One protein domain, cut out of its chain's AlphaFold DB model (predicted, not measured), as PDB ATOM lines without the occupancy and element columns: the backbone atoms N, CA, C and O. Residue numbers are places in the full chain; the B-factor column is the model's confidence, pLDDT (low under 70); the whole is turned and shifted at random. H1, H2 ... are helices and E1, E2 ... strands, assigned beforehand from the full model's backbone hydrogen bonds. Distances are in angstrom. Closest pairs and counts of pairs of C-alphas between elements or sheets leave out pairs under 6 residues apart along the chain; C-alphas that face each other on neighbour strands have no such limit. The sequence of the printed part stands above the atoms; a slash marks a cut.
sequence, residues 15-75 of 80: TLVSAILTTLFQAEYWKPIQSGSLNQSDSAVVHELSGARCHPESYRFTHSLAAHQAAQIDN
ATOM      1  N   THR A  15     216.943 134.149 260.206       97.06
ATOM      2  CA  THR A  15     218.013 133.337 259.607       97.06
ATOM      3  C   THR A  15     218.574 133.993 258.348       97.06
ATOM      4  O   THR A  15     219.786 134.146 258.218       97.06
ATOM      5  N   LEU A  16     217.699 134.497 257.471       97.81
ATOM      6  CA  LEU A  16     218.096 135.234 256.269       97.81
ATOM      7  C   LEU A  16     218.841 136.530 256.618       97.81
ATOM      8  O   LEU A  16     219.907 136.801 256.069       97.81
ATOM      9  N   VAL A  17     218.323 137.312 257.570       98.12
ATOM     10  CA  VAL A  17     218.989 138.535 258.046       98.12
ATOM     11  C   VAL A  17     220.367 138.213 258.628       98.12
ATOM     12  O   VAL A  17     221.331 138.923 258.352       98.12
ATOM     13  N   SER A  18     220.492 137.112 259.371       98.25
ATOM     14  CA  SER A  18     221.781 136.657 259.900       98.25
ATOM     15  C   SER A  18     222.776 136.325 258.782       98.25
ATOM     16  O   SER A  18     223.931 136.738 258.865       98.25
ATOM     17  N   ALA A  19     222.342 135.658 257.707       98.44
ATOM     18  CA  ALA A  19     223.182 135.373 256.537       98.44
ATOM     19  C   ALA A  19     223.646 136.653 255.811       98.44
ATOM     20  O   ALA A  19     224.808 136.773 255.416       98.44
ATOM     21  N   ILE A  20     222.768 137.656 255.693       98.44
ATOM     22  CA  ILE A  20     223.114 138.959 255.103       98.44
ATOM     23  C   ILE A  20     224.171 139.665 255.958       98.44
ATOM     24  O   ILE A  20     225.195 140.112 255.446       98.44
ATOM     25  N   LEU A  21     223.948 139.755 257.270       98.19
ATOM     26  CA  LEU A  21     224.842 140.484 258.172       98.19
ATOM     27  C   LEU A  21     226.202 139.797 258.312       98.19
ATOM     28  O   LEU A  21     227.225 140.478 258.339       98.19
ATOM     29  N   THR A  22     226.230 138.467 258.361       98.12
ATOM     30  CA  THR A  22     227.488 137.705 258.398       98.12
ATOM     31  C   THR A  22     228.304 137.906 257.124       98.12
ATOM     32  O   THR A  22     229.506 138.142 257.224       98.12
ATOM     33  N   THR A  23     227.656 137.962 255.954       98.19
ATOM     34  CA  THR A  23     228.305 138.333 254.684       98.19
ATOM     35  C   THR A  23     228.862 139.759 254.719       98.19
ATOM     36  O   THR A  23     230.036 139.980 254.430       98.19
ATOM     37  N   LEU A  24     228.038 140.744 255.091       98.12
ATOM     38  CA  LEU A  24     228.419 142.160 255.051       98.12
ATOM     39  C   LEU A  24     229.550 142.501 256.025       98.12
ATOM     40  O   LEU A  24     230.428 143.295 255.698       98.12
ATOM     41  N   PHE A  25     229.529 141.903 257.214       97.81
ATOM     42  CA  PHE A  25     230.489 142.203 258.274       97.81
ATOM     43  C   PHE A  25     231.621 141.187 258.392       97.81
ATOM     44  O   PHE A  25     232.465 141.352 259.272       97.81
ATOM     45  N   GLN A  26     231.650 140.158 257.538       97.31
ATOM     46  CA  GLN A  26     232.602 139.044 257.638       97.31
ATOM     47  C   GLN A  26     232.593 138.431 259.051       97.31
ATOM     48  O   GLN A  26     233.634 138.189 259.661       97.31
ATOM     49  N   ALA A  27     231.391 138.255 259.603       97.88
ATOM     50  CA  ALA A  27     231.187 137.816 260.977       97.88
ATOM     51  C   ALA A  27     230.964 136.301 261.065       97.88
ATOM     52  O   ALA A  27     230.490 135.660 260.129       97.88
ATOM     53  N   GLU A  28     231.266 135.742 262.233       98.31
ATOM     54  CA  GLU A  28     230.913 134.368 262.583       98.31
ATOM     55  C   GLU A  28     229.472 134.309 263.124       98.31
ATOM     56  O   GLU A  28     228.950 135.292 263.658       98.31
ATOM     57  N   TYR A  29     228.826 133.150 262.994       98.44
ATOM     58  CA  TYR A  29     227.441 132.936 263.413       98.44
ATOM     59  C   TYR A  29     227.359 131.988 264.605       98.44
ATOM     60  O   TYR A  29     228.070 130.985 264.665       98.44
ATOM     61  N   TRP A  30     226.452 132.268 265.536       97.88
ATOM     62  CA  TRP A  30     226.121 131.345 266.611       97.88
ATOM     63  C   TRP A  30     224.636 131.421 266.942       97.88
ATOM     64  O   TRP A  30     224.085 132.508 267.134       97.88
ATOM     65  N   LYS A  31     224.012 130.249 267.054       96.12
ATOM     66  CA  LYS A  31     222.663 130.083 267.578       96.12
ATOM     67  C   LYS A  31     222.734 129.207 268.832       96.12
ATOM     68  O   LYS A  31     223.014 128.020 268.711       96.12
ATOM     69  N   PRO A  32     222.478 129.747 270.033       94.81
ATOM     70  CA  PRO A  32     222.646 128.982 271.269       94.81
ATOM     71  C   PRO A  32     221.720 127.763 271.355       94.81
ATOM     72  O   PRO A  32     222.135 126.698 271.806       94.81
ATOM     73  N   ILE A  33     220.467 127.921 270.921       94.19
ATOM     74  CA  ILE A  33     219.417 126.910 271.053       94.19
ATOM     75  C   ILE A  33     218.751 126.703 269.698       94.19
ATOM     76  O   ILE A  33     218.132 127.629 269.175       94.19
ATOM     77  N   GLN A  34     218.822 125.492 269.154       94.69
ATOM     78  CA  GLN A  34     218.079 125.064 267.970       94.69
ATOM     79  C   GLN A  34     216.951 124.118 268.388       94.69
ATOM     80  O   GLN A  34     217.224 123.013 268.841       94.69
ATOM     81  N   SER A  35     215.698 124.521 268.180       92.81
ATOM     82  CA  SER A  35     214.525 123.652 268.351       92.81
ATOM     83  C   SER A  35     213.956 123.271 266.989       92.81
ATOM     84  O   SER A  35     213.625 124.154 266.199       92.81
ATOM     85  N   GLY A  36     213.845 121.975 266.701       89.94
ATOM     86  CA  GLY A  36     213.380 121.469 265.413       89.94
ATOM     87  C   GLY A  36     214.397 121.650 264.282       89.94
ATOM     88  O   GLY A  36     215.521 122.115 264.485       89.94
ATOM     89  N   SER A  37     214.003 121.259 263.067       86.31
ATOM     90  CA  SER A  37     214.767 121.456 261.820       86.31
ATOM     91  C   SER A  37     216.241 121.029 261.890       86.31
ATOM     92  O   SER A  37     217.114 121.692 261.344       86.31
ATOM     93  N   LEU A  38     216.550 119.909 262.553       83.25
ATOM     94  CA  LEU A  38     217.941 119.497 262.799       83.25
ATOM     95  C   LEU A  38     218.742 119.188 261.522       83.25
ATOM     96  O   LEU A  38     219.960 119.368 261.523       83.25
ATOM     97  N   ASN A  39     218.065 118.756 260.452       82.56
ATOM     98  CA  ASN A  39     218.680 118.474 259.149       82.56
ATOM     99  C   ASN A  39     218.961 119.746 258.332       82.56
ATOM    100  O   ASN A  39     219.842 119.740 257.481       82.56
ATOM    101  N   GLN A  40     218.222 120.824 258.593       88.56
ATOM    102  CA  GLN A  40     218.370 122.117 257.927       88.56
ATOM    103  C   GLN A  40     218.274 123.219 258.988       88.56
ATOM    104  O   GLN A  40     217.313 123.987 259.036       88.56
ATOM    105  N   SER A  41     219.239 123.216 259.915       94.81
ATOM    106  CA  SER A  41     219.251 124.161 261.033       94.81
ATOM    107  C   SER A  41     219.545 125.576 260.549       94.81
ATOM    108  O   SER A  41     220.072 125.774 259.453       94.81
ATOM    109  N   ASP A  42     219.271 126.575 261.388       95.94
ATOM    110  CA  ASP A  42     219.597 127.961 261.038       95.94
ATOM    111  C   ASP A  42     221.093 128.138 260.758       95.94
ATOM    112  O   ASP A  42     221.459 128.843 259.823       95.94
ATOM    113  N   SER A  43     221.955 127.446 261.509       97.00
ATOM    114  CA  SER A  43     223.400 127.417 261.261       97.00
ATOM    115  C   SER A  43     223.735 126.843 259.883       97.00
ATOM    116  O   SER A  43     224.587 127.387 259.188       97.00
ATOM    117  N   ALA A  44     223.050 125.774 259.459       96.81
ATOM    118  CA  ALA A  44     223.247 125.191 258.134       96.81
ATOM    119  C   ALA A  44     222.828 126.169 257.026       96.81
ATOM    120  O   ALA A  44     223.599 126.403 256.100       96.81
ATOM    121  N   VAL A  45     221.659 126.804 257.165       97.25
ATOM    122  CA  VAL A  45     221.149 127.793 256.200       97.25
ATOM    123  C   VAL A  45     222.054 129.024 256.134       97.25
ATOM    124  O   VAL A  45     222.376 129.500 255.049       97.25
ATOM    125  N   VAL A  46     222.503 129.545 257.280       98.12
ATOM    126  CA  VAL A  46     223.431 130.682 257.313       98.12
ATOM    127  C   VAL A  46     224.745 130.313 256.639       98.12
ATOM    128  O   VAL A  46     225.221 131.084 255.805       98.12
ATOM    129  N   HIS A  47     225.315 129.147 256.947       97.81
ATOM    130  CA  HIS A  47     226.546 128.688 256.313       97.81
ATOM    131  C   HIS A  47     226.390 128.549 254.793       97.81
ATOM    132  O   HIS A  47     227.224 129.064 254.053       97.81
ATOM    133  N   GLU A  48     225.306 127.925 254.328       97.88
ATOM    134  CA  GLU A  48     225.016 127.733 252.904       97.88
ATOM    135  C   GLU A  48     224.900 129.067 252.151       97.88
ATOM    136  O   GLU A  48     225.447 129.212 251.060       97.88
ATOM    137  N   LEU A  49     224.232 130.063 252.742       98.12
ATOM    138  CA  LEU A  49     223.966 131.344 252.084       98.12
ATOM    139  C   LEU A  49     225.120 132.353 252.167       98.12
ATOM    140  O   LEU A  49     225.207 133.235 251.316       98.12
ATOM    141  N   SER A  50     225.968 132.273 253.194       98.19
ATOM    142  CA  SER A  50     226.993 133.298 253.474       98.19
ATOM    143  C   SER A  50     228.431 132.781 253.456       98.19
ATOM    144  O   SER A  50     229.366 133.578 253.414       98.19
ATOM    145  N   GLY A  51     228.639 131.465 253.547       98.00
ATOM    146  CA  GLY A  51     229.952 130.867 253.803       98.00
ATOM    147  C   GLY A  51     230.500 131.140 255.210       98.00
ATOM    148  O   GLY A  51     231.643 130.786 255.498       98.00
ATOM    149  N   ALA A  52     229.717 131.762 256.100       98.12
ATOM    150  CA  ALA A  52     230.169 132.119 257.436       98.12
ATOM    151  C   ALA A  52     230.509 130.882 258.272       98.12
ATOM    152  O   ALA A  52     229.840 129.843 258.219       98.12
ATOM    153  N   ARG A  53     231.537 131.016 259.113       98.25
ATOM    154  CA  ARG A  53     231.838 130.017 260.133       98.25
ATOM    155  C   ARG A  53     230.727 130.026 261.181       98.25
ATOM    156  O   ARG A  53     230.487 131.048 261.822       98.25
ATOM    157  N   CYS A  54     230.085 128.878 261.359       98.06
ATOM    158  CA  CYS A  54     229.041 128.689 262.356       98.06
ATOM    159  C   CYS A  54     229.591 127.922 263.561       98.06
ATOM    160  O   CYS A  54     230.189 126.854 263.411       98.06
ATOM    161  N   HIS A  55     229.392 128.474 264.752       97.62
ATOM    162  CA  HIS A  55     229.708 127.813 266.015       97.62
ATOM    163  C   HIS A  55     228.631 126.778 266.356       97.62
ATOM    164  O   HIS A  55     227.460 127.008 266.042       97.62
ATOM    165  N   PRO A  56     228.996 125.660 267.009       95.19
ATOM    166  CA  PRO A  56     228.033 124.637 267.396       95.19
ATOM    167  C   PRO A  56     226.967 125.206 268.337       95.19
ATOM    168  O   PRO A  56     227.258 126.023 269.218       95.19
ATOM    169  N   GLU A  57     225.727 124.757 268.160       94.94
ATOM    170  CA  GLU A  57     224.647 125.103 269.078       94.94
ATOM    171  C   GLU A  57     224.895 124.452 270.447       94.94
ATOM    172  O   GLU A  57     225.363 123.316 270.531       94.94
ATOM    173  N   SER A  58     224.577 125.160 271.532       94.31
ATOM    174  CA  SER A  58     224.687 124.608 272.889       94.31
ATOM    175  C   SER A  58     223.609 123.564 273.157       94.31
ATOM    176  O   SER A  58     223.862 122.581 273.846       94.31
ATOM    177  N   TYR A  59     222.422 123.770 272.582       93.38
ATOM    178  CA  TYR A  59     221.294 122.857 272.692       93.38
ATOM    179  C   TYR A  59     220.646 122.628 271.331       93.38
ATOM    180  O   TYR A  59     220.408 123.569 270.567       93.38
ATOM    181  N   ARG A  60     220.343 121.361 271.044       94.19
ATOM    182  CA  ARG A  60     219.658 120.917 269.830       94.19
ATOM    183  C   ARG A  60     218.501 120.020 270.241       94.19
ATOM    184  O   ARG A  60     218.733 118.933 270.758       94.19
ATOM    185  N   PHE A  61     217.284 120.486 269.997       94.81
ATOM    186  CA  PHE A  61     216.056 119.767 270.298       94.81
ATOM    187  C   PHE A  61     215.372 119.298 269.017       94.81
ATOM    188  O   PHE A  61     215.400 119.981 267.990       94.81
ATOM    189  N   THR A  62     214.741 118.132 269.065       92.12
ATOM    190  CA  THR A  62     214.108 117.490 267.912       92.12
ATOM    191  C   THR A  62     212.757 118.119 267.565       92.12
ATOM    192  O   THR A  62     212.377 118.164 266.394       92.12
ATOM    193  N   HIS A  63     212.065 118.679 268.558       89.75
ATOM    194  CA  HIS A  63     210.736 119.263 268.402       89.75
ATOM    195  C   HIS A  63     210.782 120.765 268.099       89.75
ATOM    196  O   HIS A  63     211.484 121.528 268.762       89.75
ATOM    197  N   SER A  64     209.974 121.203 267.126       89.00
ATOM    198  CA  SER A  64     209.800 122.620 266.772       89.00
ATOM    199  C   SER A  64     208.851 123.316 267.757       89.00
ATOM    200  O   SER A  64     207.711 123.647 267.439       89.00
ATOM    201  N   LEU A  65     209.302 123.444 269.004       90.31
ATOM    202  CA  LEU A  65     208.570 124.034 270.125       90.31
ATOM    203  C   LEU A  65     209.457 125.036 270.871       90.31
ATOM    204  O   LEU A  65     210.658 125.159 270.603       90.31
ATOM    205  N   ALA A  66     208.872 125.734 271.847       89.75
ATOM    206  CA  ALA A  66     209.652 126.538 272.777       89.75
ATOM    207  C   ALA A  66     210.723 125.671 273.462       89.75
ATOM    208  O   ALA A  66     210.472 124.511 273.788       89.75
ATOM    209  N   ALA A  67     211.910 126.242 273.692       90.31
ATOM    210  CA  ALA A  67     213.092 125.513 274.166       90.31
ATOM    211  C   ALA A  67     212.816 124.634 275.396       90.31
ATOM    212  O   ALA A  67     213.148 123.458 275.389       90.31
ATOM    213  N   HIS A  68     212.130 125.173 276.407       90.88
ATOM    214  CA  HIS A  68     211.786 124.436 277.625       90.88
ATOM    215  C   HIS A  68     210.847 123.245 277.361       90.88
ATOM    216  O   HIS A  68     211.017 122.185 277.954       90.88
ATOM    217  N   GLN A  69     209.880 123.389 276.450       92.25
ATOM    218  CA  GLN A  69     208.955 122.306 276.093       92.25
ATOM    219  C   GLN A  69     209.680 121.219 275.303       92.25
ATOM    220  O   GLN A  69     209.516 120.035 275.581       92.25
ATOM    221  N   ALA A  70     210.507 121.622 274.336       93.81
ATOM    222  CA  ALA A  70     211.291 120.698 273.532       93.81
ATOM    223  C   ALA A  70     212.306 119.932 274.401       93.81
ATOM    224  O   ALA A  70     212.401 118.715 274.285       93.81
ATOM    225  N   ALA A  71     212.969 120.614 275.340       93.81
ATOM    226  CA  ALA A  71     213.874 120.015 276.319       93.81
ATOM    227  C   ALA A  71     213.182 118.964 277.203       93.81
ATOM    228  O   ALA A  71     213.729 117.882 277.411       93.81
ATOM    229  N   GLN A  72     211.967 119.256 277.684       93.75
ATOM    230  CA  GLN A  72     211.172 118.305 278.467       93.75
ATOM    231  C   GLN A  72     210.823 117.051 277.662       93.75
ATOM    232  O   GLN A  72     210.951 115.944 278.179       93.75
ATOM    233  N   ILE A  73     210.406 117.209 276.403       93.94
ATOM    234  CA  ILE A  73     210.030 116.074 275.548       93.94
ATOM    235  C   ILE A  73     211.263 115.241 275.173       93.94
ATOM    236  O   ILE A  73     211.224 114.014 275.250       93.94
ATOM    237  N   ASP A  74     212.375 115.898 274.844       92.50
ATOM    238  CA  ASP A  74     213.638 115.236 274.506       92.50
ATOM    239  C   ASP A  74     214.364 114.663 275.736       92.50
ATOM    240  O   ASP A  74     215.372 113.975 275.589       92.50
ATOM    241  N   ASN A  75     213.857 114.911 276.952       92.50
ATOM    242  CA  ASN A  75     214.490 114.551 278.224       92.50
ATOM    243  C   ASN A  75     215.928 115.090 278.356       92.50
ATOM    244  O   ASN A  75     216.801 114.443 278.939       92.50
TER     245      ASN A  75
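Overview. This is residues 15 to 75 of the 80 residues of the protein "AAA domain protein" of Chlamydia psittaci 08-2626_L3 (UniProt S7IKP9). A narrow rod is built along a two-stranded parallel ribbon, with the crossed helices H1 and H2 at one end and H3 packed on strands E1 and E2 at the other. The named part of the ribbon is short, and a further short parallel pairing, residues 29 to 30 with residues 54 to 55, extends it towards the H1 and H2 end. The printed part has 61 residues with three named helices and two named strands, in the order H1 E1 H2 E2 H3; the sheet has the order E1, E2 and is parallel, and the class is mostly helix. The whole is only just compact, close to loose, with a radius of gyration of the C-alphas of 12.3 A, and its C-alphas span 38 by 16 by 15 A.

Arrangement. Strand E1, residues 33 to 35, and strand E2, residues 59 to 61, are parallel neighbours, with 4 degrees between their directions. C-alphas 34 and 60 face each other at 4.8 A. N 34 and O 59 are within hydrogen-bond range at 2.9 A, as are N 61 and O 34 at 2.8 A. With H2, residues 42 to 50, these strands form a strand-helix-strand unit, two parallel neighbour strands with a helix between them in the chain, and its crossover is right-handed. The closest C-alphas of E1 and H2 are those of Gln 34 and Asp 42, 7.7 A apart. H1, residues 15 to 25, touches H2 at a steep tilt of 45 degrees, running the same way; their closest C-alphas, of Ala 19 and Val 46, are 4.8 A apart. H3, residues 67 to 74, comes closest to E2 at the C-alphas of Phe 61 and Ala 70, 5.8 A apart, and to E1 at those of Ser 35 and Ala 67, 6.3 A apart. H3 is apart from both H1 and H2. In H1, H2 and H3 every O i to N i+4 pair is within hydrogen-bond range.

Along the chain. E1 and E2 each measure 6.5 A from first to last C-alpha, and C-alpha 33 stands at (219.417, 126.910, 271.053). H1 begins at C-alpha 15, at (218.013, 133.337, 259.607), and is 15.4 A long. H2 is 11.8 A long. H3 is 10.3 A long and ends at C-alpha 74, at (213.638, 115.236, 274.506).

Size, cuts and confidence. The two C-alphas farthest apart are those of Leu 24 and Asn 75, at 38.6 A. The printed part has no cut. The link from E2 to H3 is tight, and the links from H1 to E1, E1 to H2 and H2 to E2 are short. The mean pLDDT of the printed part is 94.8, and no printed residue is under 70.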